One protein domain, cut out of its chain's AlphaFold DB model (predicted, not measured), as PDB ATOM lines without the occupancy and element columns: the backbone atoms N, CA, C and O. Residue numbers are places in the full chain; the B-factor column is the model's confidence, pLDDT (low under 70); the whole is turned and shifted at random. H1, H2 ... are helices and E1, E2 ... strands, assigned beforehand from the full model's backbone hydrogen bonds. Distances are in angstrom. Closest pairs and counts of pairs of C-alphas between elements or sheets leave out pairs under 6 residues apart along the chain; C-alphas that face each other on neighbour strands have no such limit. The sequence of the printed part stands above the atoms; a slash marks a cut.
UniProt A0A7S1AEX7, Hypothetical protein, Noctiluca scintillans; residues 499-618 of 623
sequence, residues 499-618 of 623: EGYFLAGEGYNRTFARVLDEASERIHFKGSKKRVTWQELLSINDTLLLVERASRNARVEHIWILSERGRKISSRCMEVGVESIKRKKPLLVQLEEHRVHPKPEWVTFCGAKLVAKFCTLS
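This is residues 499 to 618 of the 623 residues of the protein "Hypothetical protein" of Noctiluca scintillans (UniProt A0A7S1AEX7). One strongly twisted sheet of seven strands curls round the short helix H2, while H1 packs on the opposite face; the tip of hairpin E2 and E3, residues 525 to 530, sticks out. The printed part has 120 residues, with seven named strands and two named helices in the order E1 to E6, H1, E7, H2. The sheet runs E1 E2 E3 E4 E5 E6 E7, antiparallel throughout; the class is mostly strand. The whole is compact, with a radius of gyration of the C-alphas of 14.4 A, and spans 46 by 30 by 26 A.

Start at edge strand E1, residues 500 to 504, which forms a hairpin with E2, residues 510 to 526; N 501 and O 513 are within hydrogen-bond range at 2.8 A. E2 bends by 71 degrees at residue 520 and forms a hairpin with E3, residues 529 to 540, where N 522 and O 533 are 2.8 A apart. Next come E4, residues 543 to 549, with N 536 to O 547 at 2.8 A; E5, residues 556 to 570, with N 546 to O 560 at 2.8 A; and E6, residues 573 to 580, with N 561 to O 579 at 2.8 A. E1 to E6 form a meander, each strand the antiparallel neighbour of the one before. H1, residues 587 to 594, is on the sheet at a height of 7.8 A; its closest C-alphas to E1 are Leu 588 and Ala 504, 7.5 A. Edge strand E7, residues 601 to 606, is antiparallel to E6, with N 576 to O 603 at 2.9 A. H2, residues 608 to 616, is on the opposite face, giving three layers, helices on both faces of a sheet; its closest C-alphas to E6 are Val 611 and Met 574, 6.5 A. In H1 and H2 every O i to N i+4 pair is within hydrogen-bond range.

Find C-alpha 500, where E1 begins, at (-104.703, -46.062, -33.565). E2 measures 38.1 A, E3 33.6 A and E5 27.8 A. H2 ends at C-alpha 616, (-96.421, -45.281, -16.824).

The C-alphas farthest apart, Gly 507 and Ser 528, are 47.6 A apart. The printed part has no cut and no long link. Its mean pLDDT is 74.5; 34 residues are under 70, among them 499 to 512 and 550 to 557.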
ATOM      1  N   GLU A 499    -108.095 -46.426 -30.741       50.38
ATOM      2  CA  GLU A 499    -106.875 -47.240 -30.543       50.38
ATOM      3  C   GLU A 499    -105.674 -46.937 -31.471       50.38
ATOM      4  O   GLU A 499    -104.552 -47.342 -31.142       50.38
ATOM      5  N   GLY A 500    -105.833 -46.275 -32.632       53.72
ATOM      6  CA  GLY A 500    -104.703 -46.062 -33.565       53.72
ATOM      7  C   GLY A 500    -105.003 -45.748 -35.037       53.72
ATOM      8  O   GLY A 500    -106.152 -45.712 -35.469       53.72
ATOM      9  N   TYR A 501    -103.933 -45.548 -35.820       63.06
ATOM     10  CA  TYR A 501    -103.948 -45.200 -37.250       63.06
ATOM     11  C   TYR A 501    -102.969 -46.061 -38.054       63.06
ATOM     12  O   TYR A 501    -101.886 -46.394 -37.575       63.06
ATOM     13  N   PHE A 502    -103.299 -46.377 -39.304       50.53
ATOM     14  CA  PHE A 502    -102.352 -47.021 -40.215       50.53
ATOM     15  C   PHE A 502    -101.481 -45.987 -40.898       50.53
ATOM     16  O   PHE A 502    -101.968 -44.923 -41.235       50.53
ATOM     17  N   LEU A 503    -100.210 -46.304 -41.112       58.12
ATOM     18  CA  LEU A 503     -99.289 -45.493 -41.887       58.12
ATOM     19  C   LEU A 503     -98.652 -46.338 -42.983       58.12
ATOM     20  O   LEU A 503     -98.266 -47.470 -42.713       58.12
ATOM     21  N   ALA A 504     -98.471 -45.820 -44.191       49.69
ATOM     22  CA  ALA A 504     -97.546 -46.399 -45.160       49.69
ATOM     23  C   ALA A 504     -96.194 -45.657 -45.153       49.69
ATOM     24  O   ALA A 504     -96.032 -44.583 -44.559       49.69
ATOM     25  N   GLY A 505     -95.222 -46.210 -45.861       48.47
ATOM     26  CA  GLY A 505     -93.882 -45.681 -46.076       48.47
ATOM     27  C   GLY A 505     -93.409 -45.936 -47.503       48.47
ATOM     28  O   GLY A 505     -94.169 -46.380 -48.371       48.47
ATOM     29  N   GLU A 506     -92.138 -45.634 -47.764       48.69
ATOM     30  CA  GLU A 506     -91.526 -45.932 -49.060       48.69
ATOM     31  C   GLU A 506     -91.383 -47.446 -49.267       48.69
ATOM     32  O   GLU A 506     -91.287 -48.218 -48.317       48.69
ATOM     33  N   GLY A 507     -91.439 -47.890 -50.527       46.16
ATOM     34  CA  GLY A 507     -91.350 -49.317 -50.848       46.16
ATOM     35  C   GLY A 507     -92.531 -50.162 -50.355       46.16
ATOM     36  O   GLY A 507     -92.375 -51.369 -50.228       46.16
ATOM     37  N   TYR A 508     -93.703 -49.557 -50.112       40.91
ATOM     38  CA  TYR A 508     -94.941 -50.230 -49.674       40.91
ATOM     39  C   TYR A 508     -94.954 -50.735 -48.217       40.91
ATOM     40  O   TYR A 508     -95.934 -51.368 -47.814       40.91
ATOM     41  N   ASN A 509     -93.939 -50.423 -47.400       45.09
ATOM     42  CA  ASN A 509     -93.939 -50.776 -45.976       45.09
ATOM     43  C   ASN A 509     -95.065 -50.051 -45.230       45.09
ATOM     44  O   ASN A 509     -95.276 -48.858 -45.429       45.09
ATOM     45  N   ARG A 510     -95.798 -50.764 -44.368       50.81
ATOM     46  CA  ARG A 510     -96.843 -50.192 -43.505       50.81
ATOM     47  C   ARG A 510     -96.441 -50.302 -42.040       50.81
ATOM     48  O   ARG A 510     -95.778 -51.257 -41.648       50.81
ATOM     49  N   THR A 511     -96.856 -49.348 -41.216       57.91
ATOM     50  CA  THR A 511     -96.655 -49.384 -39.765       57.91
ATOM     51  C   THR A 511     -97.872 -48.821 -39.049       57.91
ATOM     52  O   THR A 511     -98.510 -47.885 -39.522       57.91
ATOM     53  N   PHE A 512     -98.217 -49.415 -37.913       63.06
ATOM     54  CA  PHE A 512     -99.339 -48.975 -37.099       63.06
ATOM     55  C   PHE A 512     -98.894 -47.923 -36.077       63.06
ATOM     56  O   PHE A 512     -97.904 -48.112 -35.371       63.06
ATOM     57  N   ALA A 513     -99.644 -46.827 -35.999       73.31
ATOM     58  CA  ALA A 513     -99.519 -45.795 -34.985       73.31
ATOM     59  C   ALA A 513    -100.572 -46.022 -33.901       73.31
ATOM     60  O   ALA A 513    -101.724 -45.625 -34.054       73.31
ATOM     61  N   ARG A 514    -100.174 -46.668 -32.805       77.62
ATOM     62  CA  ARG A 514    -101.058 -46.981 -31.677       77.62
ATOM     63  C   ARG A 514    -101.365 -45.727 -30.868       77.62
ATOM     64  O   ARG A 514    -100.423 -45.132 -30.368       77.62
ATOM     65  N   VAL A 515    -102.634 -45.384 -30.662       78.38
ATOM     66  CA  VAL A 515    -103.064 -44.364 -29.692       78.38
ATOM     67  C   VAL A 515    -102.871 -44.926 -28.279       78.38
ATOM     68  O   VAL A 515    -103.430 -45.953 -27.905       78.38
ATOM     69  N   LEU A 516    -102.017 -44.277 -27.495       80.56
ATOM     70  CA  LEU A 516    -101.736 -44.596 -26.093       80.56
ATOM     71  C   LEU A 516    -102.550 -43.737 -25.117       80.56
ATOM     72  O   LEU A 516    -102.779 -44.139 -23.969       80.56
ATOM     73  N   ASP A 517    -102.951 -42.551 -25.575       80.69
ATOM     74  CA  ASP A 517    -103.836 -41.634 -24.866       80.69
ATOM     75  C   ASP A 517    -104.754 -40.958 -25.883       80.69
ATOM     76  O   ASP A 517    -104.280 -40.338 -26.844       80.69
ATOM     77  N   GLU A 518    -106.059 -41.130 -25.675       68.75
ATOM     78  CA  GLU A 518    -107.096 -40.533 -26.508       68.75
ATOM     79  C   GLU A 518    -106.978 -39.012 -26.512       68.75
ATOM     80  O   GLU A 518    -106.514 -38.389 -25.552       68.75
ATOM     81  N   ALA A 519    -107.453 -38.419 -27.606       64.44
ATOM     82  CA  ALA A 519    -107.419 -36.990 -27.827       64.44
ATOM     83  C   ALA A 519    -107.982 -36.249 -26.603       64.44
ATOM     84  O   ALA A 519    -109.179 -36.318 -26.319       64.44
ATOM     85  N   SER A 520    -107.126 -35.538 -25.870       73.38
ATOM     86  CA  SER A 520    -107.539 -34.764 -24.699       73.38
ATOM     87  C   SER A 520    -107.429 -33.271 -24.967       73.38
ATOM     88  O   SER A 520    -106.513 -32.795 -25.643       73.38
ATOM     89  N   GLU A 521    -108.409 -32.525 -24.461       75.56
ATOM     90  CA  GLU A 521    -108.460 -31.078 -24.627       75.56
ATOM     91  C   GLU A 521    -107.352 -30.410 -23.803       75.56
ATOM     92  O   GLU A 521    -107.292 -30.538 -22.576       75.56
ATOM     93  N   ARG A 522    -106.496 -29.642 -24.476       76.62
ATOM     94  CA  ARG A 522    -105.447 -28.835 -23.866       76.62
ATOM     95  C   ARG A 522    -105.687 -27.358 -24.110       76.62
ATOM     96  O   ARG A 522    -105.998 -26.915 -25.210       76.62
ATOM     97  N   ILE A 523    -105.483 -26.573 -23.058       74.38
ATOM     98  CA  ILE A 523    -105.609 -25.120 -23.094       74.38
ATOM     99  C   ILE A 523    -104.212 -24.498 -23.030       74.38
ATOM    100  O   ILE A 523    -103.502 -24.632 -22.036       74.38
ATOM    101  N   HIS A 524    -103.841 -23.776 -24.081       74.50
ATOM    102  CA  HIS A 524    -102.619 -22.986 -24.168       74.50
ATOM    103  C   HIS A 524    -102.930 -21.498 -23.976       74.50
ATOM    104  O   HIS A 524    -103.825 -20.956 -24.626       74.50
ATOM    105  N   PHE A 525    -102.153 -20.818 -23.132       70.00
ATOM    106  CA  PHE A 525    -102.202 -19.364 -22.977       70.00
ATOM    107  C   PHE A 525    -100.945 -18.737 -23.584       70.00
ATOM    108  O   PHE A 525     -99.829 -19.073 -23.192       70.00
ATOM    109  N   LYS A 526    -101.117 -17.826 -24.545       74.44
ATOM    110  CA  LYS A 526    -100.031 -17.009 -25.108       74.44
ATOM    111  C   LYS A 526    -100.397 -15.536 -24.930       74.44
ATOM    112  O   LYS A 526    -101.171 -14.985 -25.714       74.44
ATOM    113  N   GLY A 527     -99.888 -14.918 -23.863       81.19
ATOM    114  CA  GLY A 527    -100.365 -13.612 -23.395       81.19
ATOM    115  C   GLY A 527    -101.810 -13.711 -22.892       81.19
ATOM    116  O   GLY A 527    -102.145 -14.632 -22.155       81.19
ATOM    117  N   SER A 528    -102.687 -12.808 -23.336       78.56
ATOM    118  CA  SER A 528    -104.125 -12.831 -23.016       78.56
ATOM    119  C   SER A 528    -104.957 -13.790 -23.884       78.56
ATOM    120  O   SER A 528    -106.164 -13.909 -23.681       78.56
ATOM    121  N   LYS A 529    -104.353 -14.475 -24.867       74.56
ATOM    122  CA  LYS A 529    -105.080 -15.338 -25.812       74.56
ATOM    123  C   LYS A 529    -105.072 -16.803 -25.370       74.56
ATOM    124  O   LYS A 529    -104.005 -17.393 -25.196       74.56
ATOM    125  N   LYS A 530    -106.273 -17.381 -25.260       82.69
ATOM    126  CA  LYS A 530    -106.543 -18.805 -25.010       82.69
ATOM    127  C   LYS A 530    -106.637 -19.560 -26.345       82.69
ATOM    128  O   LYS A 530    -107.440 -19.182 -27.193       82.69
ATOM    129  N   ARG A 531    -105.857 -20.627 -26.529       80.00
ATOM    130  CA  ARG A 531    -105.975 -21.585 -27.645       80.00
ATOM    131  C   ARG A 531    -106.309 -22.960 -27.082       80.00
ATOM    132  O   ARG A 531    -105.660 -23.395 -26.138       80.00
ATOM    133  N   VAL A 532    -107.308 -23.620 -27.656       80.38
ATOM    134  CA  VAL A 532    -107.663 -25.004 -27.330       80.38
ATOM    135  C   VAL A 532    -107.085 -25.914 -28.411       80.38
ATOM    136  O   VAL A 532    -107.230 -25.610 -29.593       80.38
ATOM    137  N   THR A 533    -106.406 -26.982 -28.016       83.69
ATOM    138  CA  THR A 533    -105.883 -28.019 -28.912       83.69
ATOM    139  C   THR A 533    -106.270 -29.395 -28.386       83.69
ATOM    140  O   THR A 533    -106.664 -29.541 -27.233       83.69
ATOM    141  N   TRP A 534    -106.217 -30.399 -29.251       79.75
ATOM    142  CA  TRP A 534    -106.458 -31.798 -28.928       79.75
ATOM    143  C   TRP A 534    -105.162 -32.547 -29.143       79.75
ATOM    144  O   TRP A 534    -104.580 -32.458 -30.223       79.75
ATOM    145  N   GLN A 535    -104.698 -33.229 -28.107       83.25
ATOM    146  CA  GLN A 535    -103.438 -33.953 -28.152       83.25
ATOM    147  C   GLN A 535    -103.700 -35.448 -28.011       83.25
ATOM    148  O   GLN A 535    -104.394 -35.863 -27.088       83.25
ATOM    149  N   GLU A 536    -103.148 -36.223 -28.935       82.06
ATOM    150  CA  GLU A 536    -103.182 -37.682 -28.982       82.06
ATOM    151  C   GLU A 536    -101.748 -38.179 -28.841       82.06
ATOM    152  O   GLU A 536    -100.848 -37.727 -29.557       82.06
ATOM    153  N   LEU A 537    -101.518 -39.105 -27.919       84.69
ATOM    154  CA  LEU A 537    -100.222 -39.762 -27.810       84.69
ATOM    155  C   LEU A 537    -100.258 -41.023 -28.659       84.69
ATOM    156  O   LEU A 537    -101.107 -41.877 -28.427       84.69
ATOM    157  N   LEU A 538     -99.340 -41.149 -29.613       85.50
ATOM    158  CA  LEU A 538     -99.197 -42.313 -30.474       85.50
ATOM    159  C   LEU A 538     -97.869 -43.044 -30.228       85.50
ATOM    160  O   LEU A 538     -96.911 -42.469 -29.719       85.50
ATOM    161  N   SER A 539     -97.785 -44.301 -30.648       86.94
ATOM    162  CA  SER A 539     -96.561 -45.104 -30.664       86.94
ATOM    163  C   SER A 539     -96.409 -45.820 -31.997       86.94
ATOM    164  O   SER A 539     -97.346 -46.477 -32.447       86.94
ATOM    165  N   ILE A 540     -95.228 -45.722 -32.605       84.69
ATOM    166  CA  ILE A 540     -94.855 -46.360 -33.873       84.69
ATOM    167  C   ILE A 540     -93.466 -46.983 -33.698       84.69
ATOM    168  O   ILE A 540     -92.492 -46.248 -33.579       84.69
ATOM    169  N   ASN A 541     -93.342 -48.314 -33.733       83.69
ATOM    170  CA  ASN A 541     -92.052 -49.023 -33.603       83.69
ATOM    171  C   ASN A 541     -91.214 -48.556 -32.396       83.69
ATOM    172  O   ASN A 541     -90.043 -48.199 -32.556       83.69
ATOM    173  N   ASP A 542     -91.856 -48.488 -31.226       83.19
ATOM    174  CA  ASP A 542     -91.315 -47.982 -29.951       83.19
ATOM    175  C   ASP A 542     -90.950 -46.487 -29.942       83.19
ATOM    176  O   ASP A 542     -90.649 -45.915 -28.898       83.19
ATOM    177  N   THR A 543     -91.079 -45.808 -31.086       86.50
ATOM    178  CA  THR A 543     -90.985 -44.357 -31.180       86.50
ATOM    179  C   THR A 543     -92.317 -43.735 -30.795       86.50
ATOM    180  O   THR A 543     -93.344 -43.935 -31.451       86.50
ATOM    181  N   LEU A 544     -92.302 -42.924 -29.749       88.69
ATOM    182  CA  LEU A 544     -93.483 -42.200 -29.321       88.69
ATOM    183  C   LEU A 544     -93.670 -40.933 -30.132       88.69
ATOM    184  O   LEU A 544     -92.732 -40.164 -30.340       88.69
ATOM    185  N   LEU A 545     -94.907 -40.707 -30.553       87.19
ATOM    186  CA  LEU A 545     -95.310 -39.492 -31.223       87.19
ATOM    187  C   LEU A 545     -96.354 -38.761 -30.411       87.19
ATOM    188  O   LEU A 545     -97.318 -39.359 -29.959       87.19
ATOM    189  N   LEU A 546     -96.244 -37.448 -30.326       86.56
ATOM    190  CA  LEU A 546     -97.370 -36.629 -29.924       86.56
ATOM    191  C   LEU A 546     -97.981 -35.988 -31.160       86.56
ATOM    192  O   LEU A 546     -97.296 -35.315 -31.930       86.56
ATOM    193  N   VAL A 547     -99.278 -36.201 -31.326       83.06
ATOM    194  CA  VAL A 547    -100.091 -35.608 -32.374       83.06
ATOM    195  C   VAL A 547    -100.931 -34.507 -31.757       83.06
ATOM    196  O   VAL A 547    -101.657 -34.733 -30.799       83.06
ATOM    197  N   GLU A 548    -100.842 -33.302 -32.303       81.56
ATOM    198  CA  GLU A 548    -101.721 -32.198 -31.930       81.56
ATOM    199  C   GLU A 548    -102.625 -31.817 -33.091       81.56
ATOM    200  O   GLU A 548    -102.204 -31.766 -34.248       81.56
ATOM    201  N   ARG A 549    -103.877 -31.524 -32.755       73.19
ATOM    202  CA  ARG A 549    -104.952 -31.109 -33.648       73.19
ATOM    203  C   ARG A 549    -105.637 -29.876 -33.063       73.19
ATOM    204  O   ARG A 549    -105.645 -29.662 -31.853       73.19
ATOM    205  N   ALA A 550    -106.293 -29.083 -33.901       62.38
ATOM    206  CA  ALA A 550    -107.116 -27.970 -33.421       62.38
ATOM    207  C   ALA A 550    -108.443 -28.430 -32.776       62.38
ATOM    208  O   ALA A 550    -109.002 -27.727 -31.938       62.38
ATOM    209  N   SER A 551    -108.966 -29.596 -33.171       59.94
ATOM    210  CA  SER A 551    -110.176 -30.236 -32.630       59.94
ATOM    211  C   SER A 551    -110.078 -31.758 -32.778       59.94
ATOM    212  O   SER A 551    -109.253 -32.204 -33.575       59.94
ATOM    213  N   ARG A 552    -110.917 -32.542 -32.074       54.12
ATOM    214  CA  ARG A 552    -110.961 -34.020 -32.185       54.12
ATOM    215  C   ARG A 552    -110.891 -34.428 -33.669       54.12
ATOM    216  O   ARG A 552    -109.899 -34.985 -34.112       54.12
ATOM    217  N   ASN A 553    -111.837 -33.965 -34.490       52.66
ATOM    218  CA  ASN A 553    -111.936 -34.335 -35.912       52.66
ATOM    219  C   ASN A 553    -110.993 -33.571 -36.864       52.66
ATOM    220  O   ASN A 553    -111.108 -33.725 -38.083       52.66
ATOM    221  N   ALA A 554    -110.119 -32.695 -36.359       49.47
ATOM    222  CA  ALA A 554    -109.244 -31.907 -37.218       49.47
ATOM    223  C   ALA A 554    -108.087 -32.747 -37.767       49.47
ATOM    224  O   ALA A 554    -107.668 -33.758 -37.202       49.47
ATOM    225  N   ARG A 555    -107.529 -32.289 -38.890       51.38
ATOM    226  CA  ARG A 555    -106.257 -32.817 -39.385       51.38
ATOM    227  C   ARG A 555    -105.167 -32.583 -38.345       51.38
ATOM    228  O   ARG A 555    -105.196 -31.594 -37.615       51.38
ATOM    229  N   VAL A 556    -104.188 -33.474 -38.343       64.38
ATOM    230  CA  VAL A 556    -102.977 -33.346 -37.537       64.38
ATOM    231  C   VAL A 556    -102.235 -32.048 -37.884       64.38
ATOM    232  O   VAL A 556    -101.817 -31.853 -39.026       64.38
ATOM    233  N   GLU A 557    -102.089 -31.146 -36.911       65.00
ATOM    234  CA  GLU A 557    -101.350 -29.882 -37.033       65.00
ATOM    235  C   GLU A 557     -99.862 -30.089 -36.773       65.00
ATOM    236  O   GLU A 557     -99.010 -29.582 -37.512       65.00
ATOM    237  N   HIS A 558     -99.541 -30.851 -35.737       77.00
ATOM    238  CA  HIS A 558     -98.171 -31.096 -35.333       77.00
ATOM    239  C   HIS A 558     -97.985 -32.567 -34.998       77.00
ATOM    240  O   HIS A 558     -98.862 -33.191 -34.408       77.00
ATOM    241  N   ILE A 559     -96.838 -33.099 -35.414       81.81
ATOM    242  CA  ILE A 559     -96.370 -34.424 -35.034       81.81
ATOM    243  C   ILE A 559     -94.972 -34.225 -34.491       81.81
ATOM    244  O   ILE A 559     -94.094 -33.716 -35.198       81.81
ATOM    245  N   TRP A 560     -94.788 -34.601 -33.239       87.94
ATOM    246  CA  TRP A 560     -93.494 -34.577 -32.586       87.94
ATOM    247  C   TRP A 560     -93.069 -35.989 -32.263       87.94
ATOM    248  O   TRP A 560     -93.878 -36.748 -31.747       87.94
ATOM    249  N   ILE A 561     -91.807 -36.307 -32.515       88.75
ATOM    250  CA  ILE A 561     -91.160 -37.483 -31.946       88.75
ATOM    251  C   ILE A 561     -90.774 -37.132 -30.515       88.75
ATOM    252  O   ILE A 561     -90.139 -36.101 -30.292       88.75
ATOM    253  N   LEU A 562     -91.180 -37.949 -29.552       87.69
ATOM    254  CA  LEU A 562     -90.815 -37.770 -28.154       87.69
ATOM    255  C   LEU A 562     -89.513 -38.519 -27.861       87.69
ATOM    256  O   LEU A 562     -89.359 -39.684 -28.214       87.69
ATOM    257  N   SER A 563     -88.590 -37.842 -27.185       84.00
ATOM    258  CA  SER A 563     -87.374 -38.432 -26.635       84.00
ATOM    259  C   SER A 563     -87.697 -39.245 -25.382       84.00
ATOM    260  O   SER A 563     -88.530 -38.843 -24.573       84.00
ATOM    261  N   GLU A 564     -86.902 -40.283 -25.123       79.56
ATOM    262  CA  GLU A 564     -86.877 -41.044 -23.855       79.56
ATOM    263  C   GLU A 564     -86.309 -40.242 -22.664       79.56
ATOM    264  O   GLU A 564     -85.914 -40.781 -21.634       79.56
ATOM    265  N   ARG A 565     -86.160 -38.925 -22.820       78.88
ATOM    266  CA  ARG A 565     -85.624 -38.051 -21.783       78.88
ATOM    267  C   ARG A 565     -86.642 -36.970 -21.500       78.88
ATOM    268  O   ARG A 565     -87.005 -36.174 -22.367       78.88
ATOM    269  N   GLY A 566     -87.059 -36.941 -20.247       79.81
ATOM    270  CA  GLY A 566     -87.954 -35.945 -19.707       79.81
ATOM    271  C   GLY A 566     -87.615 -35.658 -18.258       79.81
ATOM    272  O   GLY A 566     -86.874 -36.403 -17.620       79.81
ATOM    273  N   ARG A 567     -88.164 -34.573 -17.726       85.62
ATOM    274  CA  ARG A 567     -88.136 -34.299 -16.291       85.62
ATOM    275  C   ARG A 567     -89.488 -33.804 -15.828       85.62
ATOM    276  O   ARG A 567     -90.118 -32.950 -16.458       85.62
ATOM    277  N   LYS A 568     -89.945 -34.331 -14.701       84.44
ATOM    278  CA  LYS A 568     -91.159 -33.853 -14.049       84.44
ATOM    279  C   LYS A 568     -90.889 -32.472 -13.447       84.44
ATOM    280  O   LYS A 568     -89.973 -32.311 -12.650       84.44
ATOM    281  N   ILE A 569     -91.683 -31.472 -13.832       89.12
ATOM    282  CA  ILE A 569     -91.601 -30.112 -13.268       89.12
ATOM    283  C   ILE A 569     -92.566 -29.981 -12.080       89.12
ATOM    284  O   ILE A 569     -92.274 -29.306 -11.098       89.12
ATOM    285  N   SER A 570     -93.741 -30.615 -12.162       88.31
ATOM    286  CA  SER A 570     -94.747 -30.621 -11.094       88.31
ATOM    287  C   SER A 570     -95.657 -31.851 -11.189       88.31
ATOM    288  O   SER A 570     -95.555 -32.650 -12.117       88.31
ATOM    289  N   SER A 571     -96.611 -32.001 -10.264       83.31
ATOM    290  CA  SER A 571     -97.634 -33.063 -10.329       83.31
ATOM    291  C   SER A 571     -98.537 -32.989 -11.568       83.31
ATOM    292  O   SER A 571     -99.243 -33.949 -11.869       83.31
ATOM    293  N   ARG A 572     -98.530 -31.861 -12.289       85.81
ATOM    294  CA  ARG A 572     -99.348 -31.639 -13.485       85.81
ATOM    295  C   ARG A 572     -98.539 -31.273 -14.719       85.81
ATOM    296  O   ARG A 572     -99.164 -31.115 -15.759       85.81
ATOM    297  N   CYS A 573     -97.218 -31.127 -14.633       85.38
ATOM    298  CA  CYS A 573     -96.392 -30.693 -15.758       85.38
ATOM    299  C   CYS A 573     -95.081 -31.473 -15.861       85.38
ATOM    300  O   CYS A 573     -94.442 -31.788 -14.857       85.38
ATOM    301  N   MET A 574     -94.654 -31.711 -17.095       86.94
ATOM    302  CA  MET A 574     -93.434 -32.423 -17.446       86.94
ATOM    303  C   MET A 574     -92.762 -31.749 -18.636       86.94
ATOM    304  O   MET A 574     -93.437 -31.309 -19.561       86.94
ATOM    305  N   GLU A 575     -91.440 -31.666 -18.613       89.06
ATOM    306  CA  GLU A 575     -90.641 -31.257 -19.763       89.06
ATOM    307  C   GLU A 575     -90.160 -32.501 -20.498       89.06
ATOM    308  O   GLU A 575     -89.586 -33.390 -19.874       89.06
ATOM    309  N   VAL A 576     -90.403 -32.572 -21.801       87.44
ATOM    310  CA  VAL A 576     -90.025 -33.710 -22.647       87.44
ATOM    311  C   VAL A 576     -89.199 -33.181 -23.808       87.44
ATOM    312  O   VAL A 576     -89.545 -32.151 -24.395       87.44
ATOM    313  N   GLY A 577     -88.097 -33.858 -24.126       88.25
ATOM    314  CA  GLY A 577     -87.359 -33.581 -25.352       88.25
ATOM    315  C   GLY A 577     -88.198 -34.006 -26.553       88.25
ATOM    316  O   GLY A 577     -88.687 -35.130 -26.590       88.25
ATOM    317  N   VAL A 578     -88.385 -33.130 -27.530       89.00
ATOM    318  CA  VAL A 578     -89.166 -33.411 -28.732       89.00
ATOM    319  C   VAL A 578     -88.395 -33.057 -29.993       89.00
ATOM    320  O   VAL A 578     -87.598 -32.119 -30.010       89.00
ATOM    321  N   GLU A 579     -88.670 -33.775 -31.073       87.12
ATOM    322  CA  GLU A 579     -88.228 -33.417 -32.415       87.12
ATOM    323  C   GLU A 579     -89.437 -33.226 -33.326       87.12
ATOM    324  O   GLU A 579     -90.312 -34.085 -33.441       87.12
ATOM    325  N   SER A 580     -89.505 -32.069 -33.976       83.12
ATOM    326  CA  SER A 580     -90.580 -31.767 -34.914       83.12
ATOM    327  C   SER A 580     -90.368 -32.516 -36.227       83.12
ATOM    328  O   SER A 580     -89.337 -32.361 -36.885       83.12
ATOM    329  N   ILE A 581     -91.369 -33.288 -36.652       79.44
ATOM    330  CA  ILE A 581     -91.310 -34.024 -37.916       79.44
ATOM    331  C   ILE A 581     -91.467 -33.051 -39.087       79.44
ATOM    332  O   ILE A 581     -92.421 -32.267 -39.174       79.44
ATOM    333  N   LYS A 582     -90.541 -33.107 -40.047       72.94
ATOM    334  CA  LYS A 582     -90.594 -32.289 -41.261       72.94
ATOM    335  C   LYS A 582     -91.735 -32.786 -42.143       72.94
ATOM    336  O   LYS A 582     -91.673 -33.838 -42.770       72.94
ATOM    337  N   ARG A 583     -92.757 -31.950 -42.306       59.50
ATOM    338  CA  ARG A 583     -93.977 -32.252 -43.083       59.50
ATOM    339  C   ARG A 583     -93.764 -32.708 -44.537       59.50
ATOM    340  O   ARG A 583     -94.696 -33.209 -45.149       59.50
ATOM    341  N   LYS A 584     -92.590 -32.465 -45.129       54.81
ATOM    342  CA  LYS A 584     -92.314 -32.726 -46.554       54.81
ATOM    343  C   LYS A 584     -91.707 -34.099 -46.840       54.81
ATOM    344  O   LYS A 584     -91.510 -34.422 -48.007       54.81
ATOM    345  N   LYS A 585     -91.387 -34.878 -45.811       57.88
ATOM    346  CA  LYS A 585     -90.845 -36.227 -45.958       57.88
ATOM    347  C   LYS A 585     -91.871 -37.253 -45.455       57.88
ATOM    348  O   LYS A 585     -92.669 -36.916 -44.578       57.88
ATOM    349  N   PRO A 586     -91.879 -38.490 -45.978       62.12
ATOM    350  CA  PRO A 586     -92.703 -39.559 -45.424       62.12
ATOM    351  C   PRO A 586     -92.415 -39.743 -43.931       62.12
ATOM    352  O   PRO A 586     -91.268 -39.620 -43.502       62.12
ATOM    353  N   LEU A 587     -93.460 -40.002 -43.141       70.31
ATOM    354  CA  LEU A 587     -93.336 -40.114 -41.688       70.31
ATOM    355  C   LEU A 587     -92.332 -41.213 -41.313       70.31
ATOM    356  O   LEU A 587     -91.376 -40.928 -40.606       70.31
ATOM    357  N   LEU A 588     -92.468 -42.418 -41.873       66.56
ATOM    358  CA  LEU A 588     -91.597 -43.554 -41.542       66.56
ATOM    359  C   LEU A 588     -90.126 -43.331 -41.915       66.56
ATOM    360  O   LEU A 588     -89.255 -43.610 -41.098       66.56
ATOM    361  N   VAL A 589     -89.851 -42.724 -43.075       71.56
ATOM    362  CA  VAL A 589     -88.477 -42.370 -43.487       71.56
ATOM    363  C   VAL A 589     -87.819 -41.453 -42.454       71.56
ATOM    364  O   VAL A 589     -86.646 -41.598 -42.134       71.56
ATOM    365  N   GLN A 590     -88.582 -40.524 -41.876       76.25
ATOM    366  CA  GLN A 590     -88.060 -39.630 -40.844       76.25
ATOM    367  C   GLN A 590     -87.859 -40.319 -39.500       76.25
ATOM    368  O   GLN A 590     -86.919 -39.969 -38.796       76.25
ATOM    369  N   LEU A 591     -88.703 -41.292 -39.144       79.25
ATOM    370  CA  LEU A 591     -88.503 -42.083 -37.925       79.25
ATOM    371  C   LEU A 591     -87.235 -42.943 -38.014       79.25
ATOM    372  O   LEU A 591     -86.558 -43.138 -37.009       79.25
ATOM    373  N   GLU A 592     -86.891 -43.422 -39.208       78.00
ATOM    374  CA  GLU A 592     -85.656 -44.168 -39.464       78.00
ATOM    375  C   GLU A 592     -84.423 -43.254 -39.452       78.00
ATOM    376  O   GLU A 592     -83.452 -43.548 -38.754       78.00
ATOM    377  N   GLU A 593     -84.478 -42.109 -40.148       77.31
ATOM    378  CA  GLU A 593     -83.417 -41.086 -40.129       77.31
ATOM    379  C   GLU A 593     -83.142 -40.572 -38.697       77.31
ATOM    380  O   GLU A 593     -81.992 -40.300 -38.338       77.31
ATOM    381  N   HIS A 594     -84.183 -40.472 -37.862       73.94
ATOM    382  CA  HIS A 594     -84.100 -39.966 -36.489       73.94
ATOM    383  C   HIS A 594     -83.198 -40.810 -35.575       73.94
ATOM    384  O   HIS A 594     -82.533 -40.262 -34.695       73.94
ATOM    385  N   ARG A 595     -83.089 -42.126 -35.808       65.88
ATOM    386  CA  ARG A 595     -82.273 -43.032 -34.973       65.88
ATOM    387  C   ARG A 595     -80.772 -42.721 -35.008       65.88
ATOM    388  O   ARG A 595     -80.024 -43.259 -34.196       65.88
ATOM    389  N   VAL A 596     -80.325 -41.870 -35.932       57.94
ATOM    390  CA  VAL A 596     -78.901 -41.626 -36.182       57.94
ATOM    391  C   VAL A 596     -78.392 -40.343 -35.506       57.94
ATOM    392  O   VAL A 596     -77.260 -40.343 -35.023       57.94
ATOM    393  N   HIS A 597     -79.187 -39.264 -35.392       58.09
ATOM    394  CA  HIS A 597     -78.706 -37.962 -34.876       58.09
ATOM    395  C   HIS A 597     -79.781 -37.091 -34.172       58.09
ATOM    396  O   HIS A 597     -80.222 -36.093 -34.749       58.09
ATOM    397  N   PRO A 598     -80.167 -37.369 -32.913       60.97
ATOM    398  CA  PRO A 598     -81.170 -36.557 -32.223       60.97
ATOM    399  C   PRO A 598     -80.567 -35.278 -31.608       60.97
ATOM    400  O   PRO A 598     -79.657 -35.330 -30.779       60.97
ATOM    401  N   LYS A 599     -81.116 -34.109 -31.963       74.25
ATOM    402  CA  LYS A 599     -80.969 -32.858 -31.191       74.25
ATOM    403  C   LYS A 599     -82.359 -32.408 -30.720       74.25
ATOM    404  O   LYS A 599     -83.028 -31.697 -31.467       74.25
ATOM    405  N   PRO A 600     -82.809 -32.830 -29.526       80.56
ATOM    406  CA  PRO A 600     -84.160 -32.535 -29.064       80.56
ATOM    407  C   PRO A 600     -84.320 -31.065 -28.645       80.56
ATOM    408  O   PRO A 600     -83.432 -30.481 -28.019       80.56
ATOM    409  N   GLU A 601     -85.484 -30.490 -28.940       87.19
ATOM    410  CA  GLU A 601     -85.975 -29.251 -28.336       87.19
ATOM    411  C   GLU A 601     -86.790 -29.596 -27.084       87.19
ATOM    412  O   GLU A 601     -87.571 -30.541 -27.090       87.19
ATOM    413  N   TRP A 602     -86.638 -28.854 -25.989       85.81
ATOM    414  CA  TRP A 602     -87.370 -29.148 -24.753       85.81
ATOM    415  C   TRP A 602     -88.725 -28.442 -24.734       85.81
ATOM    416  O   TRP A 602     -88.798 -27.221 -24.876       85.81
ATOM    417  N   VAL A 603     -89.803 -29.208 -24.544       84.62
ATOM    418  CA  VAL A 603     -91.172 -28.682 -24.504       84.62
ATOM    419  C   VAL A 603     -91.874 -29.120 -23.225       84.62
ATOM    420  O   VAL A 603     -91.828 -30.280 -22.825       84.62
ATOM    421  N   THR A 604     -92.563 -28.175 -22.581       85.88
ATOM    422  CA  THR A 604     -93.361 -28.448 -21.381       85.88
ATOM    423  C   THR A 604     -94.793 -28.866 -21.739       85.88
ATOM    424  O   THR A 604     -95.557 -28.123 -22.369       85.88
ATOM    425  N   PHE A 605     -95.189 -30.046 -21.271       82.31
ATOM    426  CA  PHE A 605     -96.528 -30.621 -21.353       82.31
ATOM    427  C   PHE A 605     -97.197 -30.568 -19.981       82.31
ATOM    428  O   PHE A 605     -96.622 -31.016 -18.994       82.31
ATOM    429  N   CYS A 606     -98.410 -30.016 -19.909       79.06
ATOM    430  CA  CYS A 606     -99.169 -29.920 -18.663       79.06
ATOM    431  C   CYS A 606    -100.546 -30.577 -18.809       79.06
ATOM    432  O   CYS A 606    -101.303 -30.225 -19.710       79.06
ATOM    433  N   GLY A 607    -100.865 -31.494 -17.896       81.12
ATOM    434  CA  GLY A 607    -102.108 -32.259 -17.816       81.12
ATOM    435  C   GLY A 607    -101.904 -33.499 -16.943       81.12
ATOM    436  O   GLY A 607    -101.041 -34.315 -17.235       81.12
ATOM    437  N   ALA A 608    -102.680 -33.658 -15.865       80.56
ATOM    438  CA  ALA A 608    -102.455 -34.741 -14.896       80.56
ATOM    439  C   ALA A 608    -102.570 -36.145 -15.523       80.56
ATOM    440  O   ALA A 608    -101.764 -37.017 -15.212       80.56
ATOM    441  N   LYS A 609    -103.533 -36.341 -16.439       82.50
ATOM    442  CA  LYS A 609    -103.714 -37.605 -17.173       82.50
ATOM    443  C   LYS A 609    -102.524 -37.903 -18.090       82.50
ATOM    444  O   LYS A 609    -101.939 -38.974 -17.987       82.50
ATOM    445  N   LEU A 610    -102.117 -36.923 -18.895       81.25
ATOM    446  CA  LEU A 610    -100.993 -37.051 -19.824       81.25
ATOM    447  C   LEU A 610     -99.656 -37.282 -19.093       81.25
ATOM    448  O   LEU A 610     -98.877 -38.143 -19.484       81.25
ATOM    449  N   VAL A 611     -99.406 -36.568 -17.989       83.50
ATOM    450  CA  VAL A 611     -98.203 -36.767 -17.159       83.50
ATOM    451  C   VAL A 611     -98.189 -38.159 -16.531       83.50
ATOM    452  O   VAL A 611     -97.155 -38.821 -16.561       83.50
ATOM    453  N   ALA A 612     -99.324 -38.637 -16.007       84.62
ATOM    454  CA  ALA A 612     -99.423 -40.003 -15.498       84.62
ATOM    455  C   ALA A 612     -99.121 -41.030 -16.600       84.62
ATOM    456  O   ALA A 612     -98.368 -41.969 -16.360       84.62
ATOM    457  N   LYS A 613     -99.627 -40.804 -17.821       85.50
ATOM    458  CA  LYS A 613     -99.340 -41.653 -18.983       85.50
ATOM    459  C   LYS A 613     -97.853 -41.682 -19.328       85.50
ATOM    460  O   LYS A 613     -97.300 -42.773 -19.445       85.50
ATOM    461  N   PHE A 614     -97.183 -40.532 -19.396       84.12
ATOM    462  CA  PHE A 614     -95.735 -40.492 -19.629       84.12
ATOM    463  C   PHE A 614     -94.945 -41.280 -18.581       84.12
ATOM    464  O   PHE A 614     -94.064 -42.055 -18.944       84.12
ATOM    465  N   CYS A 615     -95.309 -41.155 -17.304       82.38
ATOM    466  CA  CYS A 615     -94.664 -41.904 -16.227       82.38
ATOM    467  C   CYS A 615     -94.900 -43.415 -16.320       82.38
ATOM    468  O   CYS A 615     -93.990 -44.195 -16.060       82.38
ATOM    469  N   THR A 616     -96.106 -43.847 -16.701       83.44
ATOM    470  CA  THR A 616     -96.421 -45.281 -16.824       83.44
ATOM    471  C   THR A 616     -95.717 -45.955 -17.993       83.44
ATOM    472  O   THR A 616     -95.440 -47.148 -17.936       83.44
ATOM    473  N   LEU A 617     -95.411 -45.203 -19.048       78.00
ATOM    474  CA  LEU A 617     -94.786 -45.743 -20.251       78.00
ATOM    475  C   LEU A 617     -93.262 -45.925 -20.093       78.00
ATOM    476  O   LEU A 617     -92.608 -46.321 -21.048       78.00
ATOM    477  N   SER A 618     -92.693 -45.648 -18.908       66.88
ATOM    478  CA  SER A 618     -91.244 -45.714 -18.608       66.88
ATOM    479  C   SER A 618     -90.362 -44.869 -19.536       66.88
ATOM    480  O   SER A 618     -89.146 -45.011 -19.554       66.88
TER     481      SER A 618